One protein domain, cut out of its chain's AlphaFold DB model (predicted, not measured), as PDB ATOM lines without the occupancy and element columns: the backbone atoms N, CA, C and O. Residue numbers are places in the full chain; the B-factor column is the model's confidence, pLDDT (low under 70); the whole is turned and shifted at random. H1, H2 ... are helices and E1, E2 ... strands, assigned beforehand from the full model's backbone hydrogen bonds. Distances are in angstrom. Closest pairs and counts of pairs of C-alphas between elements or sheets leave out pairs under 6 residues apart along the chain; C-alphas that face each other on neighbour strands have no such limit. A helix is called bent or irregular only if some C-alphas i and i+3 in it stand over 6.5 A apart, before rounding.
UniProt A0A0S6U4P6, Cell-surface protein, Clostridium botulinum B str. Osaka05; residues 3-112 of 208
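Overview. This is residues 3 to 112 of the 208 residues of the protein "Cell-surface protein" of Clostridium botulinum B str. Osaka05 (UniProt A0A0S6U4P6). Two short pairs of parallel strands, E1 with E2 and E3 with E4, meet at Ile 3 and Leu 53 and make a loose core, with H2 and H3 over one side of it and H1 and H4 on the other. The hairpin of E5 and E6 reaches out as an arm at one end. The printed part has 110 residues with four named helices and six named strands, in the order E1 H1 E2 H2 E3 H3 E4 H4 E5 E6. The class is mixed, helices and strands; the whole is compact, with a radius of gyration of the C-alphas of 13.7 A and spans of 41 by 30 by 21 A.

Along the chain. E1, residues 3 to 5, begins at C-alpha 3 at (15.773, -28.427, -36.756). H1, residues 9 to 22, is 20.2 A long and irregular: C-alphas 11 and 14 are 7.2 A apart. E2 is residues 26 to 29 and H2 residues 36 to 43. E3, residues 49 to 53, is 12.5 A long; H3, residues 62 to 71, is 15.0 A; E4, residues 72 to 76, is 13.3 A. H4, residues 83 to 92, is 14.6 A long, from C-alpha 83 at (26.535, -35.535, -31.680). E5 is residues 95 to 98, and E6, residues 108 to 111, ends at C-alpha 111 at (10.765, -40.323, -41.250).

Arrangement. E1 and E2 are parallel at 37 degrees, with N 4 and O 27 3.0 A apart, within hydrogen-bond range. E1, H1 and E2 form a strand-helix-strand unit, two parallel neighbour strands with a helix between, and its crossover is right-handed; so is that of the unit E3, H3, E4. E3 and E4 are parallel at 17 degrees, with N 51 and O 73 2.8 A apart. The closest C-alphas of E1 and E3, those of Ile 3 and Leu 53, are 4.9 A apart. H2 and H3 only just touch, with 3 pairs of C-alphas within 8 A, the closest Leu 42 and Tyr 71 at 6.1 A, at a steep tilt of 45 degrees, the same way. H1 touches H4 with residues 10 to 14 alone, the closest C-alphas being Tyr 11 and Met 83 at 5.2 A, at a shallow tilt of 23 degrees, the same way. E5 and E6 form a hairpin, antiparallel at 169 degrees, with N 109 and O 97 2.7 A apart. Every O i to N i+4 pair is within hydrogen-bond range in H2 and H4, against 5 of 10 in H1 and 4 of 6 in H3.

Size, cuts and confidence. The C-alphas of Asn 82 and Phe 104, the two farthest apart, are 41.2 A from each other. The printed part has no cut, and no link is long. The mean pLDDT of the printed part is 91.4, and residues 98 to 107 are under 70.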
ATOM      1  N   ILE A   3      15.269 -29.679 -37.308       98.19
ATOM      2  CA  ILE A   3      15.773 -28.427 -36.756       98.19
ATOM      3  C   ILE A   3      17.008 -28.705 -35.906       98.19
ATOM      4  O   ILE A   3      16.959 -29.518 -34.984       98.19
ATOM      5  N   ALA A   4      18.093 -27.994 -36.199       98.25
ATOM      6  CA  ALA A   4      19.364 -28.108 -35.494       98.25
ATOM      7  C   ALA A   4      19.732 -26.812 -34.742       98.25
ATOM      8  O   ALA A   4      19.283 -25.727 -35.130       98.25
ATOM      9  N   PRO A   5      20.563 -26.897 -33.687       98.25
ATOM     10  CA  PRO A   5      21.083 -25.724 -32.988       98.25
ATOM     11  C   PRO A   5      22.132 -25.006 -33.847       98.25
ATOM     12  O   PRO A   5      23.114 -25.617 -34.279       98.25
ATOM     13  N   ILE A   6      21.955 -23.704 -34.081       98.12
ATOM     14  CA  ILE A   6      22.876 -22.912 -34.910       98.12
ATOM     15  C   ILE A   6      24.242 -22.729 -34.240       98.12
ATOM     16  O   ILE A   6      25.260 -22.670 -34.920       98.12
ATOM     17  N   GLU A   7      24.284 -22.701 -32.908       97.94
ATOM     18  CA  GLU A   7      25.511 -22.554 -32.121       97.94
ATOM     19  C   GLU A   7      26.342 -23.849 -32.074       97.94
ATOM     20  O   GLU A   7      27.513 -23.831 -31.688       97.94
ATOM     21  N   LYS A   8      25.751 -24.989 -32.463       97.44
ATOM     22  CA  LYS A   8      26.417 -26.300 -32.547       97.44
ATOM     23  C   LYS A   8      26.073 -26.997 -33.874       97.44
ATOM     24  O   LYS A   8      25.486 -28.081 -33.869       97.44
ATOM     25  N   PRO A   9      26.487 -26.436 -35.026       96.38
ATOM     26  CA  PRO A   9      26.040 -26.894 -36.343       96.38
ATOM     27  C   PRO A   9      26.480 -28.326 -36.677       96.38
ATOM     28  O   PRO A   9      25.837 -28.983 -37.490       96.38
ATOM     29  N   LYS A  10      27.520 -28.859 -36.016       97.00
ATOM     30  CA  LYS A  10      27.970 -30.251 -36.194       97.00
ATOM     31  C   LYS A  10      26.888 -31.292 -35.861       97.00
ATOM     32  O   LYS A  10      26.913 -32.379 -36.429       97.00
ATOM     33  N   TYR A  11      25.892 -30.953 -35.033       97.62
ATOM     34  CA  TYR A  11      24.719 -31.813 -34.803       97.62
ATOM     35  C   TYR A  11      23.910 -32.087 -36.078       97.62
ATOM     36  O   TYR A  11      23.183 -33.071 -36.132       97.62
ATOM     37  N   ALA A  12      24.035 -31.242 -37.102       96.94
ATOM     38  CA  ALA A  12      23.343 -31.402 -38.374       96.94
ATOM     39  C   ALA A  12      24.050 -32.345 -39.359       96.94
ATOM     40  O   ALA A  12      23.470 -32.660 -40.395       96.94
ATOM     41  N   LEU A  13      25.287 -32.782 -39.089       96.69
ATOM     42  CA  LEU A  13      26.083 -33.522 -40.075       96.69
ATOM     43  C   LEU A  13      25.411 -34.826 -40.506       96.69
ATOM     44  O   LEU A  13      25.196 -35.026 -41.698       96.69
ATOM     45  N   SER A  14      24.980 -35.658 -39.556       95.31
ATOM     46  CA  SER A  14      24.285 -36.914 -39.871       95.31
ATOM     47  C   SER A  14      22.981 -36.689 -40.646       95.31
ATOM     48  O   SER A  14      22.610 -37.491 -41.504       95.31
ATOM     49  N   GLN A  15      22.313 -35.557 -40.405       95.00
ATOM     50  CA  GLN A  15      21.076 -35.182 -41.083       95.00
ATOM     51  C   GLN A  15      21.283 -34.859 -42.567       95.00
ATOM     52  O   GLN A  15      20.352 -35.024 -43.356       95.00
ATOM     53  N   THR A  16      22.482 -34.436 -42.978       94.62
ATOM     54  CA  THR A  16      22.763 -34.160 -44.398       94.62
ATOM     55  C   THR A  16      22.541 -35.397 -45.269       94.62
ATOM     56  O   THR A  16      21.922 -35.286 -46.324       94.62
ATOM     57  N   ALA A  17      22.929 -36.582 -44.785       95.38
ATOM     58  CA  ALA A  17      22.682 -37.853 -45.460       95.38
ATOM     59  C   ALA A  17      21.181 -38.144 -45.610       95.38
ATOM     60  O   ALA A  17      20.743 -38.584 -46.670       95.38
ATOM     61  N   TRP A  18      20.366 -37.857 -44.590       94.81
ATOM     62  CA  TRP A  18      18.914 -38.029 -44.706       94.81
ATOM     63  C   TRP A  18      18.286 -37.024 -45.665       94.81
ATOM     64  O   TRP A  18      17.432 -37.392 -46.464       94.81
ATOM     65  N   ASN A  19      18.715 -35.763 -45.632       92.12
ATOM     66  CA  ASN A  19      18.210 -34.759 -46.567       92.12
ATOM     67  C   ASN A  19      18.571 -35.112 -48.014       92.12
ATOM     68  O   ASN A  19      17.731 -34.939 -48.893       92.12
ATOM     69  N   ALA A  20      19.771 -35.648 -48.256       92.50
ATOM     70  CA  ALA A  20      20.163 -36.160 -49.568       92.50
ATOM     71  C   ALA A  20      19.324 -37.378 -50.001       92.50
ATOM     72  O   ALA A  20      19.070 -37.541 -51.189       92.50
ATOM     73  N   HIS A  21      18.861 -38.201 -49.054       91.94
ATOM     74  CA  HIS A  21      18.030 -39.376 -49.320       91.94
ATOM     75  C   HIS A  21      16.540 -39.044 -49.537       91.94
ATOM     76  O   HIS A  21      15.946 -39.532 -50.491       91.94
ATOM     77  N   ASN A  22      15.936 -38.222 -48.672       89.19
ATOM     78  CA  ASN A  22      14.478 -38.040 -48.593       89.19
ATOM     79  C   ASN A  22      13.998 -36.597 -48.853       89.19
ATOM     80  O   ASN A  22      12.796 -36.348 -48.940       89.19
ATOM     81  N   GLY A  23      14.908 -35.620 -48.959       86.38
ATOM     82  CA  GLY A  23      14.563 -34.231 -49.293       86.38
ATOM     83  C   GLY A  23      13.749 -33.484 -48.229       86.38
ATOM     84  O   GLY A  23      13.037 -32.529 -48.547       86.38
ATOM     85  N   ASP A  24      13.810 -33.907 -46.962       86.75
ATOM     86  CA  ASP A  24      13.092 -33.243 -45.876       86.75
ATOM     87  C   ASP A  24      13.596 -31.814 -45.623       86.75
ATOM     88  O   ASP A  24      14.791 -31.525 -45.637       86.75
ATOM     89  N   GLY A  25      12.662 -30.907 -45.319       89.94
ATOM     90  CA  GLY A  25      13.005 -29.533 -44.954       89.94
ATOM     91  C   GLY A  25      13.893 -29.474 -43.707       89.94
ATOM     92  O   GLY A  25      13.708 -30.256 -42.768       89.94
ATOM     93  N   PHE A  26      14.810 -28.511 -43.678       95.12
ATOM     94  CA  PHE A  26      15.791 -28.345 -42.613       95.12
ATOM     95  C   PHE A  26      15.937 -26.872 -42.219       95.12
ATOM     96  O   PHE A  26      15.998 -26.007 -43.092       95.12
ATOM     97  N   PHE A  27      16.019 -26.588 -40.918       97.19
ATOM     98  CA  PHE A  27      16.274 -25.242 -40.400       97.19
ATOM     99  C   PHE A  27      17.271 -25.249 -39.241       97.19
ATOM    100  O   PHE A  27      17.457 -26.250 -38.553       97.19
ATOM    101  N   PHE A  28      17.849 -24.081 -38.978       98.19
ATOM    102  CA  PHE A  28      18.589 -23.808 -37.754       98.19
ATOM    103  C   PHE A  28      17.781 -22.904 -36.819       98.19
ATOM    104  O   PHE A  28      17.049 -22.023 -37.276       98.19
ATOM    105  N   VAL A  29      17.929 -23.107 -35.510       98.62
ATOM    106  CA  VAL A  29      17.394 -22.223 -34.461       98.62
ATOM    107  C   VAL A  29      18.483 -21.878 -33.454       98.62
ATOM    108  O   VAL A  29      19.451 -22.618 -33.310       98.62
ATOM    109  N   GLU A  30      18.306 -20.766 -32.749       98.56
ATOM    110  CA  GLU A  30      19.150 -20.399 -31.612       98.56
ATOM    111  C   GLU A  30      18.685 -21.158 -30.362       98.56
ATOM    112  O   GLU A  30      17.509 -21.532 -30.245       98.56
ATOM    113  N   LYS A  31      19.564 -21.307 -29.366       98.38
ATOM    114  CA  LYS A  31      19.255 -22.023 -28.113       98.38
ATOM    115  C   LYS A  31      17.948 -21.577 -27.455       98.38
ATOM    116  O   LYS A  31      17.183 -22.394 -26.932       98.38
ATOM    117  N   ASN A  32      17.688 -20.270 -27.460       98.50
ATOM    118  CA  ASN A  32      16.580 -19.646 -26.730       98.50
ATOM    119  C   ASN A  32      15.587 -18.887 -27.621       98.50
ATOM    120  O   ASN A  32      14.691 -18.218 -27.090       98.50
ATOM    121  N   LYS A  33      15.726 -18.979 -28.947       98.25
ATOM    122  CA  LYS A  33      14.927 -18.201 -29.893       98.25
ATOM    123  C   LYS A  33      14.728 -18.944 -31.212       98.25
ATOM    124  O   LYS A  33      15.674 -19.433 -31.819       98.25
ATOM    125  N   VAL A  34      13.485 -18.968 -31.692       98.44
ATOM    126  CA  VAL A  34      13.185 -19.349 -33.078       98.44
ATOM    127  C   VAL A  34      13.369 -18.108 -33.963       98.44
ATOM    128  O   VAL A  34      12.691 -17.107 -33.720       98.44
ATOM    129  N   PRO A  35      14.244 -18.124 -34.984       98.38
ATOM    130  CA  PRO A  35      14.383 -16.998 -35.904       98.38
ATOM    131  C   PRO A  35      13.087 -16.726 -36.688       98.38
ATOM    132  O   PRO A  35      12.376 -17.655 -37.073       98.38
ATOM    133  N   GLU A  36      12.786 -15.457 -36.979       97.75
ATOM    134  CA  GLU A  36      11.570 -15.070 -37.719       97.75
ATOM    135  C   GLU A  36      11.417 -15.751 -39.095       97.75
ATOM    136  O   GLU A  36      10.309 -16.203 -39.403       97.75
ATOM    137  N   PRO A  37      12.483 -15.937 -39.906       96.94
ATOM    138  CA  PRO A  37      12.375 -16.693 -41.154       96.94
ATOM    139  C   PRO A  37      11.870 -18.131 -40.952       96.94
ATOM    140  O   PRO A  37      11.041 -18.607 -41.726       96.94
ATOM    141  N   VAL A  38      12.298 -18.796 -39.872       97.31
ATOM    142  CA  VAL A  38      11.849 -20.154 -39.521       97.31
ATOM    143  C   VAL A  38      10.373 -20.141 -39.133       97.31
ATOM    144  O   VAL A  38       9.606 -20.977 -39.609       97.31
ATOM    145  N   LYS A  39       9.928 -19.147 -38.349       96.94
ATOM    146  CA  LYS A  39       8.501 -18.983 -38.012       96.94
ATOM    147  C   LYS A  39       7.651 -18.777 -39.259       96.94
ATOM    148  O   LYS A  39       6.603 -19.404 -39.384       96.94
ATOM    149  N   LYS A  40       8.087 -17.924 -40.192       95.75
ATOM    150  CA  LYS A  40       7.372 -17.676 -41.454       95.75
ATOM    151  C   LYS A  40       7.251 -18.958 -42.283       95.75
ATOM    152  O   LYS A  40       6.157 -19.278 -42.744       95.75
ATOM    153  N   ALA A  41       8.340 -19.716 -42.409       94.44
ATOM    154  CA  ALA A  41       8.347 -20.986 -43.130       94.44
ATOM    155  C   ALA A  41       7.451 -22.054 -42.474       94.44
ATOM    156  O   ALA A  41       6.800 -22.828 -43.173       94.44
ATOM    157  N   LEU A  42       7.382 -22.085 -41.139       93.44
ATOM    158  CA  LEU A  42       6.497 -22.980 -40.389       93.44
ATOM    159  C   LEU A  42       5.020 -22.575 -40.499       93.44
ATOM    160  O   LEU A  42       4.170 -23.434 -40.718       93.44
ATOM    161  N   LYS A  43       4.706 -21.275 -40.421       93.44
ATOM    162  CA  LYS A  43       3.340 -20.748 -40.613       93.44
ATOM    163  C   LYS A  43       2.770 -21.108 -41.981       93.44
ATOM    164  O   LYS A  43       1.608 -21.490 -42.066       93.44
ATOM    165  N   ALA A  44       3.598 -21.068 -43.025       90.94
ATOM    166  CA  ALA A  44       3.211 -21.454 -44.385       90.94
ATOM    167  C   ALA A  44       2.802 -22.937 -44.529       90.94
ATOM    168  O   ALA A  44       2.346 -23.349 -45.590       90.94
ATOM    169  N   ARG A  45       2.957 -23.745 -43.469       86.06
ATOM    170  CA  ARG A  45       2.540 -25.154 -43.408       86.06
ATOM    171  C   ARG A  45       1.215 -25.368 -42.672       86.06
ATOM    172  O   ARG A  45       0.856 -26.513 -42.421       86.06
ATOM    173  N   TYR A  46       0.510 -24.291 -42.313       84.00
ATOM    174  CA  TYR A  46      -0.861 -24.310 -41.781       84.00
ATOM    175  C   TYR A  46      -1.079 -25.277 -40.598       84.00
ATOM    176  O   TYR A  46      -2.089 -25.968 -40.527       84.00
ATOM    177  N   GLY A  47      -0.117 -25.355 -39.670       75.62
ATOM    178  CA  GLY A  47      -0.214 -26.202 -38.469       75.62
ATOM    179  C   GLY A  47       0.108 -27.689 -38.681       75.62
ATOM    180  O   GLY A  47       0.140 -28.448 -37.717       75.62
ATOM    181  N   GLY A  48       0.388 -28.113 -39.917       79.88
ATOM    182  CA  GLY A  48       0.720 -29.499 -40.267       79.88
ATOM    183  C   GLY A  48       2.213 -29.840 -40.192       79.88
ATOM    184  O   GLY A  48       2.654 -30.790 -40.840       79.88
ATOM    185  N   ALA A  49       3.033 -29.049 -39.489       86.56
ATOM    186  CA  ALA A  49       4.470 -29.304 -39.431       86.56
ATOM    187  C   ALA A  49       4.800 -30.467 -38.477       86.56
ATOM    188  O   ALA A  49       4.415 -30.451 -37.313       86.56
ATOM    189  N   TYR A  50       5.581 -31.436 -38.954       91.12
ATOM    190  CA  TYR A  50       6.275 -32.409 -38.106       91.12
ATOM    191  C   TYR A  50       7.734 -31.987 -37.989       91.12
ATOM    192  O   TYR A  50       8.451 -31.914 -38.995       91.12
ATOM    193  N   VAL A  51       8.143 -31.653 -36.771       95.31
ATOM    194  CA  VAL A  51       9.432 -31.045 -36.454       95.31
ATOM    195  C   VAL A  51      10.231 -31.987 -35.563       95.31
ATOM    196  O   VAL A  51       9.791 -32.337 -34.469       95.31
ATOM    197  N   TYR A  52      11.432 -32.342 -36.007       97.06
ATOM    198  CA  TYR A  52      12.375 -33.155 -35.250       97.06
ATOM    199  C   TYR A  52      13.561 -32.297 -34.813       97.06
ATOM    200  O   TYR A  52      14.243 -31.709 -35.649       97.06
ATOM    201  N   LEU A  53      13.784 -32.187 -33.506       98.38
ATOM    202  CA  LEU A  53      14.873 -31.408 -32.921       98.38
ATOM    203  C   LEU A  53      16.115 -32.281 -32.751       98.38
ATOM    204  O   LEU A  53      16.019 -33.362 -32.165       98.38
ATOM    205  N   LEU A  54      17.260 -31.779 -33.207       98.25
ATOM    206  CA  LEU A  54      18.576 -32.363 -32.950       98.25
ATOM    207  C   LEU A  54      19.209 -31.726 -31.709       98.25
ATOM    208  O   LEU A  54      19.058 -30.525 -31.474       98.25
ATOM    209  N   GLY A  55      19.949 -32.527 -30.941       97.81
ATOM    210  CA  GLY A  55      20.559 -32.092 -29.686       97.81
ATOM    211  C   GLY A  55      19.573 -32.063 -28.519       97.81
ATOM    212  O   GLY A  55      18.358 -32.195 -28.691       97.81
ATOM    213  N   ASP A  56      20.096 -31.911 -27.306       97.94
ATOM    214  CA  ASP A  56      19.312 -31.884 -26.066       97.94
ATOM    215  C   ASP A  56      18.754 -30.484 -25.704       97.94
ATOM    216  O   ASP A  56      18.761 -29.536 -26.499       97.94
ATOM    217  N   GLU A  57      18.204 -30.350 -24.498       97.81
ATOM    218  CA  GLU A  57      17.653 -29.085 -24.002       97.81
ATOM    219  C   GLU A  57      18.698 -28.009 -23.684       97.81
ATOM    220  O   GLU A  57      18.360 -26.822 -23.634       97.81
ATOM    221  N   THR A  58      19.968 -28.392 -23.524       97.56
ATOM    222  CA  THR A  58      21.077 -27.448 -23.345       97.56
ATOM    223  C   THR A  58      21.440 -26.755 -24.660       97.56
ATOM    224  O   THR A  58      21.946 -25.627 -24.630       97.56
ATOM    225  N   HIS A  59      21.108 -27.394 -25.790       98.06
ATOM    226  CA  HIS A  59      21.312 -26.918 -27.157       98.06
ATOM    227  C   HIS A  59      20.095 -26.189 -27.729       98.06
ATOM    228  O   HIS A  59      20.240 -25.121 -28.309       98.06
ATOM    229  N   ILE A  60      18.893 -26.750 -27.553       98.56
ATOM    230  CA  ILE A  60      17.619 -26.141 -27.960       98.56
ATOM    231  C   ILE A  60      16.676 -26.196 -26.764       98.56
ATOM    232  O   ILE A  60      16.145 -27.258 -26.438       98.56
ATOM    233  N   SER A  61      16.439 -25.057 -26.121       98.56
ATOM    234  CA  SER A  61      15.673 -24.991 -24.873       98.56
ATOM    235  C   SER A  61      14.231 -25.491 -25.010       98.56
ATOM    236  O   SER A  61      13.592 -25.414 -26.065       98.56
ATOM    237  N   ASN A  62      13.642 -25.908 -23.886       98.44
ATOM    238  CA  ASN A  62      12.219 -26.259 -23.833       98.44
ATOM    239  C   ASN A  62      11.301 -25.067 -24.161       98.44
ATOM    240  O   ASN A  62      10.179 -25.269 -24.627       98.44
ATOM    241  N   LYS A  63      11.776 -23.824 -23.986       98.38
ATOM    242  CA  LYS A  63      11.081 -22.620 -24.462       98.38
ATOM    243  C   LYS A  63      10.952 -22.631 -25.987       98.38
ATOM    244  O   LYS A  63       9.844 -22.463 -26.489       98.38
ATOM    245  N   VAL A  64      12.049 -22.891 -26.701       98.69
ATOM    246  CA  VAL A  64      12.057 -23.005 -28.169       98.69
ATOM    247  C   VAL A  64      11.184 -24.167 -28.634       98.69
ATOM    248  O   VAL A  64      10.352 -23.978 -29.518       98.69
ATOM    249  N   LYS A  65      11.275 -25.340 -27.990       98.38
ATOM    250  CA  LYS A  65      10.397 -26.486 -28.299       98.38
ATOM    251  C   LYS A  65       8.910 -26.119 -28.194       98.38
ATOM    252  O   LYS A  65       8.145 -26.423 -29.105       98.38
ATOM    253  N   ARG A  66       8.500 -25.438 -27.114       98.19
ATOM    254  CA  ARG A  66       7.110 -24.971 -26.932       98.19
ATOM    255  C   ARG A  66       6.698 -23.925 -27.965       98.19
ATOM    256  O   ARG A  66       5.552 -23.922 -28.396       98.19
ATOM    257  N   GLU A  67       7.606 -23.036 -28.360       97.88
ATOM    258  CA  GLU A  67       7.332 -22.059 -29.416       97.88
ATOM    259  C   GLU A  67       7.105 -22.743 -30.771       97.88
ATOM    260  O   GLU A  67       6.139 -22.420 -31.457       97.88
ATOM    261  N   LEU A  68       7.941 -23.724 -31.121       97.62
ATOM    262  CA  LEU A  68       7.801 -24.519 -32.344       97.62
ATOM    263  C   LEU A  68       6.514 -25.355 -32.353       97.62
ATOM    264  O   LEU A  68       5.892 -25.501 -33.404       97.62
ATOM    265  N   ALA A  69       6.074 -25.839 -31.186       96.50
ATOM    266  CA  ALA A  69       4.855 -26.638 -31.040       96.50
ATOM    267  C   ALA A  69       3.568 -25.876 -31.395       96.50
ATOM    268  O   ALA A  69       2.541 -26.490 -31.665       96.50
ATOM    269  N   LYS A  70       3.621 -24.540 -31.481       95.31
ATOM    270  CA  LYS A  70       2.513 -23.727 -32.009       95.31
ATOM    271  C   LYS A  70       2.252 -23.964 -33.501       95.31
ATOM    272  O   LYS A  70       1.207 -23.562 -33.998       95.31
ATOM    273  N   TYR A  71       3.199 -24.574 -34.217       93.75
ATOM    274  CA  TYR A  71       3.124 -24.805 -35.661       93.75
ATOM    275  C   TYR A  71       2.909 -26.277 -36.043       93.75
ATOM    276  O   TYR A  71       2.809 -26.575 -37.235       93.75
ATOM    277  N   GLY A  72       2.849 -27.187 -35.067       91.88
ATOM    278  CA  GLY A  72       2.608 -28.609 -35.293       91.88
ATOM    279  C   GLY A  72       3.281 -29.511 -34.256       91.88
ATOM    280  O   GLY A  72       3.619 -29.079 -33.152       91.88
ATOM    281  N   TYR A  73       3.470 -30.782 -34.608       92.00
ATOM    282  CA  TYR A  73       4.081 -31.774 -33.728       92.00
ATOM    283  C   TYR A  73       5.596 -31.570 -33.636       92.00
ATOM    284  O   TYR A  73       6.273 -31.444 -34.658       92.00
ATOM    285  N   VAL A  74       6.133 -31.573 -32.414       96.12
ATOM    286  CA  VAL A  74       7.569 -31.405 -32.163       96.12
ATOM    287  C   VAL A  74       8.092 -32.536 -31.293       96.12
ATOM    288  O   VAL A  74       7.718 -32.662 -30.123       96.12
ATOM    289  N   GLN A  75       9.039 -33.293 -31.832       96.00
ATOM    290  CA  GLN A  75       9.757 -34.339 -31.120       96.00
ATOM    291  C   GLN A  75      11.251 -34.043 -31.120       96.00
ATOM    292  O   GLN A  75      11.788 -33.469 -32.057       96.00
ATOM    293  N   ARG A  76      11.933 -34.414 -30.041       97.44
ATOM    294  CA  ARG A  76      13.392 -34.382 -29.983       97.44
ATOM    295  C   ARG A  76      13.904 -35.778 -30.306       97.44
ATOM    296  O   ARG A  76      13.364 -36.741 -29.761       97.44
ATOM    297  N   ILE A  77      14.899 -35.880 -31.182       97.00
ATOM    298  CA  ILE A  77      15.540 -37.168 -31.447       97.00
ATOM    299  C   ILE A  77      16.374 -37.551 -30.209       97.00
ATOM    300  O   ILE A  77      17.048 -36.683 -29.649       97.00
ATOM    301  N   PRO A  78      16.319 -38.810 -29.738       96.50
ATOM    302  CA  PRO A  78      17.147 -39.285 -28.626       96.50
ATOM    303  C   PRO A  78      18.655 -39.171 -28.903       96.50
ATOM    304  O   PRO A  78      19.061 -38.971 -30.047       96.50
ATOM    305  N   GLY A  79      19.483 -39.309 -27.863       96.31
ATOM    306  CA  GLY A  79      20.948 -39.274 -27.990       96.31
ATOM    307  C   GLY A  79      21.534 -37.872 -28.188       96.31
ATOM    308  O   GLY A  79      22.666 -37.729 -28.639       96.31
ATOM    309  N   GLY A  80      20.757 -36.819 -27.920       96.88
ATOM    310  CA  GLY A  80      21.141 -35.428 -28.165       96.88
ATOM    311  C   GLY A  80      22.199 -34.856 -27.212       96.88
ATOM    312  O   GLY A  80      22.662 -33.735 -27.436       96.88
ATOM    313  N   GLU A  81      22.595 -35.592 -26.175       96.00
ATOM    314  CA  GLU A  81      23.637 -35.197 -25.218       96.00
ATOM    315  C   GLU A  81      25.017 -35.051 -25.876       96.00
ATOM    316  O   GLU A  81      25.833 -34.242 -25.441       96.00
ATOM    317  N   ASN A  82      25.277 -35.780 -26.969       97.31
ATOM    318  CA  ASN A  82      26.427 -35.542 -27.840       97.31
ATOM    319  C   ASN A  82      26.123 -35.947 -29.292       97.31
ATOM    320  O   ASN A  82      25.311 -36.826 -29.564       97.31
ATOM    321  N   MET A  83      26.806 -35.319 -30.251       97.75
ATOM    322  CA  MET A  83      26.535 -35.535 -31.680       97.75
ATOM    323  C   MET A  83      26.812 -36.967 -32.174       97.75
ATOM    324  O   MET A  83      26.190 -37.397 -33.145       97.75
ATOM    325  N   TYR A  84      27.713 -37.711 -31.525       98.56
ATOM    326  CA  TYR A  84      28.030 -39.090 -31.911       98.56
ATOM    327  C   TYR A  84      26.861 -40.024 -31.579       98.56
ATOM    328  O   TYR A  84      26.380 -40.753 -32.447       98.56
ATOM    329  N   ASN A  85      26.330 -39.921 -30.359       98.31
ATOM    330  CA  ASN A  85      25.146 -40.662 -29.925       98.31
ATOM    331  C   ASN A  85      23.902 -40.254 -30.715       98.31
ATOM    332  O   ASN A  85      23.083 -41.108 -31.059       98.31
ATOM    333  N   GLN A  86      23.786 -38.969 -31.059       98.19
ATOM    334  CA  GLN A  86      22.693 -38.460 -31.880       98.19
ATOM    335  C   GLN A  86      22.683 -39.104 -33.271       98.19
ATOM    336  O   GLN A  86      21.607 -39.429 -33.776       98.19
ATOM    337  N   ALA A  87      23.856 -39.292 -33.886       98.25
ATOM    338  CA  ALA A  87      23.988 -39.926 -35.197       98.25
ATOM    339  C   ALA A  87      23.555 -41.401 -35.166       98.25
ATOM    340  O   ALA A  87      22.768 -41.818 -36.012       98.25
ATOM    341  N   VAL A  88      23.992 -42.154 -34.151       98.31
ATOM    342  CA  VAL A  88      23.578 -43.555 -33.939       98.31
ATOM    343  C   VAL A  88      22.077 -43.650 -33.667       98.31
ATOM    344  O   VAL A  88      21.375 -44.423 -34.311       98.31
ATOM    345  N   SER A  89      21.567 -42.809 -32.765       97.50
ATOM    346  CA  SER A  89      20.140 -42.765 -32.432       97.50
ATOM    347  C   SER A  89      19.289 -42.470 -33.661       97.50
ATOM    348  O   SER A  89      18.211 -43.029 -33.806       97.50
ATOM    349  N   PHE A  90      19.763 -41.614 -34.570       97.31
ATOM    350  CA  PHE A  90      19.040 -41.314 -35.799       97.31
ATOM    351  C   PHE A  90      19.103 -42.450 -36.834       97.31
ATOM    352  O   PHE A  90      18.132 -42.657 -37.558       97.31
ATOM    353  N   ALA A  91      20.196 -43.218 -36.879       97.12
ATOM    354  CA  ALA A  91      20.315 -44.402 -37.735       97.12
ATOM    355  C   ALA A  91      19.298 -45.502 -37.372       97.12
ATOM    356  O   ALA A  91      18.773 -46.176 -38.258       97.12
ATOM    357  N   THR A  92      18.959 -45.645 -36.089       95.88
ATOM    358  CA  THR A  92      17.921 -46.583 -35.624       95.88
ATOM    359  C   THR A  92      16.525 -45.963 -35.579       95.88
ATOM    360  O   THR A  92      15.529 -46.680 -35.499       95.88
ATOM    361  N   TYR A  93      16.423 -44.633 -35.642       96.44
ATOM    362  CA  TYR A  93      15.157 -43.923 -35.510       96.44
ATOM    363  C   TYR A  93      14.231 -44.180 -36.697       96.44
ATOM    364  O   TYR A  93      14.627 -44.033 -37.855       96.44
ATOM    365  N   LYS A  94      12.965 -44.471 -36.400       94.94
ATOM    366  CA  LYS A  94      11.882 -44.543 -37.377       94.94
ATOM    367  C   LYS A  94      10.610 -43.989 -36.756       94.94
ATOM    368  O   LYS A  94      10.183 -44.443 -35.699       94.94
ATOM    369  N   ASP A  95      10.003 -43.020 -37.420       93.31
ATOM    370  CA  ASP A  95       8.687 -42.502 -37.082       93.31
ATOM    371  C   ASP A  95       7.740 -42.735 -38.259       93.31
ATOM    372  O   ASP A  95       7.856 -42.113 -39.319       93.31
ATOM    373  N   VAL A  96       6.806 -43.660 -38.048       89.44
ATOM    374  CA  VAL A  96       5.747 -44.009 -38.990       89.44
ATOM    375  C   VAL A  96       4.389 -43.749 -38.357       89.44
ATOM    376  O   VAL A  96       4.139 -44.077 -37.198       89.44
ATOM    377  N   GLY A  97       3.473 -43.153 -39.112       81.81
ATOM    378  CA  GLY A  97       2.148 -42.847 -38.583       81.81
ATOM    379  C   GLY A  97       1.220 -42.190 -39.586       81.81
ATOM    380  O   GLY A  97       1.616 -41.786 -40.675       81.81
ATOM    381  N   LYS A  98      -0.055 -42.053 -39.225       69.00
ATOM    382  CA  LYS A  98      -0.998 -41.262 -40.025       69.00
ATOM    383  C   LYS A  98      -0.677 -39.780 -39.818       69.00
ATOM    384  O   LYS A  98      -0.639 -39.325 -38.675       69.00
ATOM    385  N   ASN A  99      -0.474 -39.023 -40.897       64.94
ATOM    386  CA  ASN A  99      -0.538 -37.567 -40.790       64.94
ATOM    387  C   ASN A  99      -1.999 -37.144 -40.662       64.94
ATOM    388  O   ASN A  99      -2.887 -37.746 -41.276       64.94
ATOM    389  N   PHE A 100      -2.245 -36.094 -39.883       56.62
ATOM    390  CA  PHE A 100      -3.539 -35.428 -39.892       56.62
ATOM    391  C   PHE A 100      -3.700 -34.726 -41.245       56.62
ATOM    392  O   PHE A 100      -3.108 -33.681 -41.493       56.62
ATOM    393  N   SER A 101      -4.438 -35.356 -42.154       54.09
ATOM    394  CA  SER A 101      -4.797 -34.795 -43.450       54.09
ATOM    395  C   SER A 101      -6.201 -35.271 -43.805       54.09
ATOM    396  O   SER A 101      -6.570 -36.412 -43.499       54.09
ATOM    397  N   TRP A 102      -6.984 -34.388 -44.424       49.66
ATOM    398  CA  TRP A 102      -8.323 -34.692 -44.929       49.66
ATOM    399  C   TRP A 102      -8.290 -35.950 -45.810       49.66
ATOM    400  O   TRP A 102      -7.260 -36.274 -46.406       49.66
ATOM    401  N   TRP A 103      -9.395 -36.702 -45.874       54.31
ATOM    402  CA  TRP A 103      -9.402 -38.084 -46.379       54.31
ATOM    403  C   TRP A 103      -8.850 -38.260 -47.808       54.31
ATOM    404  O   TRP A 103      -8.444 -39.365 -48.154       54.31
ATOM    405  N   PHE A 104      -8.799 -37.190 -48.603       51.97
ATOM    406  CA  PHE A 104      -8.324 -37.160 -49.989       51.97
ATOM    407  C   PHE A 104      -6.834 -36.785 -50.152       51.97
ATOM    408  O   PHE A 104      -6.331 -36.743 -51.270       51.97
ATOM    409  N   SER A 105      -6.092 -36.504 -49.072       52.31
ATOM    410  CA  SER A 105      -4.658 -36.141 -49.131       52.31
ATOM    411  C   SER A 105      -3.838 -36.730 -47.979       52.31
ATOM    412  O   SER A 105      -2.943 -36.086 -47.423       52.31
ATOM    413  N   LYS A 106      -4.132 -37.978 -47.599       55.28
ATOM    414  CA  LYS A 106      -3.362 -38.731 -46.598       55.28
ATOM    415  C   LYS A 106      -1.985 -39.121 -47.145       55.28
ATOM    416  O   LYS A 106      -1.825 -40.191 -47.718       55.28
ATOM    417  N   LYS A 107      -0.966 -38.292 -46.916       64.44
ATOM    418  CA  LYS A 107       0.429 -38.753 -46.959       64.44
ATOM    419  C   LYS A 107       0.764 -39.343 -45.594       64.44
ATOM    420  O   LYS A 107       0.612 -38.639 -44.601       64.44
ATOM    421  N   SER A 108       1.184 -40.600 -45.508       72.06
ATOM    422  CA  SER A 108       1.655 -41.172 -44.238       72.06
ATOM    423  C   SER A 108       2.938 -40.474 -43.779       72.06
ATOM    424  O   SER A 108       3.742 -40.030 -44.600       72.06
ATOM    425  N   ARG A 109       3.110 -40.338 -42.463       84.31
ATOM    426  CA  ARG A 109       4.388 -39.976 -41.852       84.31
ATOM    427  C   ARG A 109       5.331 -41.148 -42.047       84.31
ATOM    428  O   ARG A 109       4.978 -42.268 -41.686       84.31
ATOM    429  N   ASP A 110       6.481 -40.863 -42.632       88.44
ATOM    430  CA  ASP A 110       7.588 -41.792 -42.768       88.44
ATOM    431  C   ASP A 110       8.879 -40.979 -42.671       88.44
ATOM    432  O   ASP A 110       9.183 -40.169 -43.550       88.44
ATOM    433  N   PHE A 111       9.566 -41.096 -41.540       92.88
ATOM    434  CA  PHE A 111      10.765 -40.323 -41.250       92.88
ATOM    435  C   PHE A 111      11.778 -41.153 -40.463       92.88
ATOM    436  O   PHE A 111      11.418 -41.854 -39.520       92.88
ATOM    437  N   GLY A 112      13.055 -41.032 -40.818       94.06
ATOM    438  CA  GLY A 112      14.150 -41.765 -40.190       94.06
ATOM    439  C   GLY A 112      14.504 -43.076 -40.897       94.06
ATOM    440  O   GLY A 112      13.738 -43.621 -41.702       94.06
TER     441      GLY A 112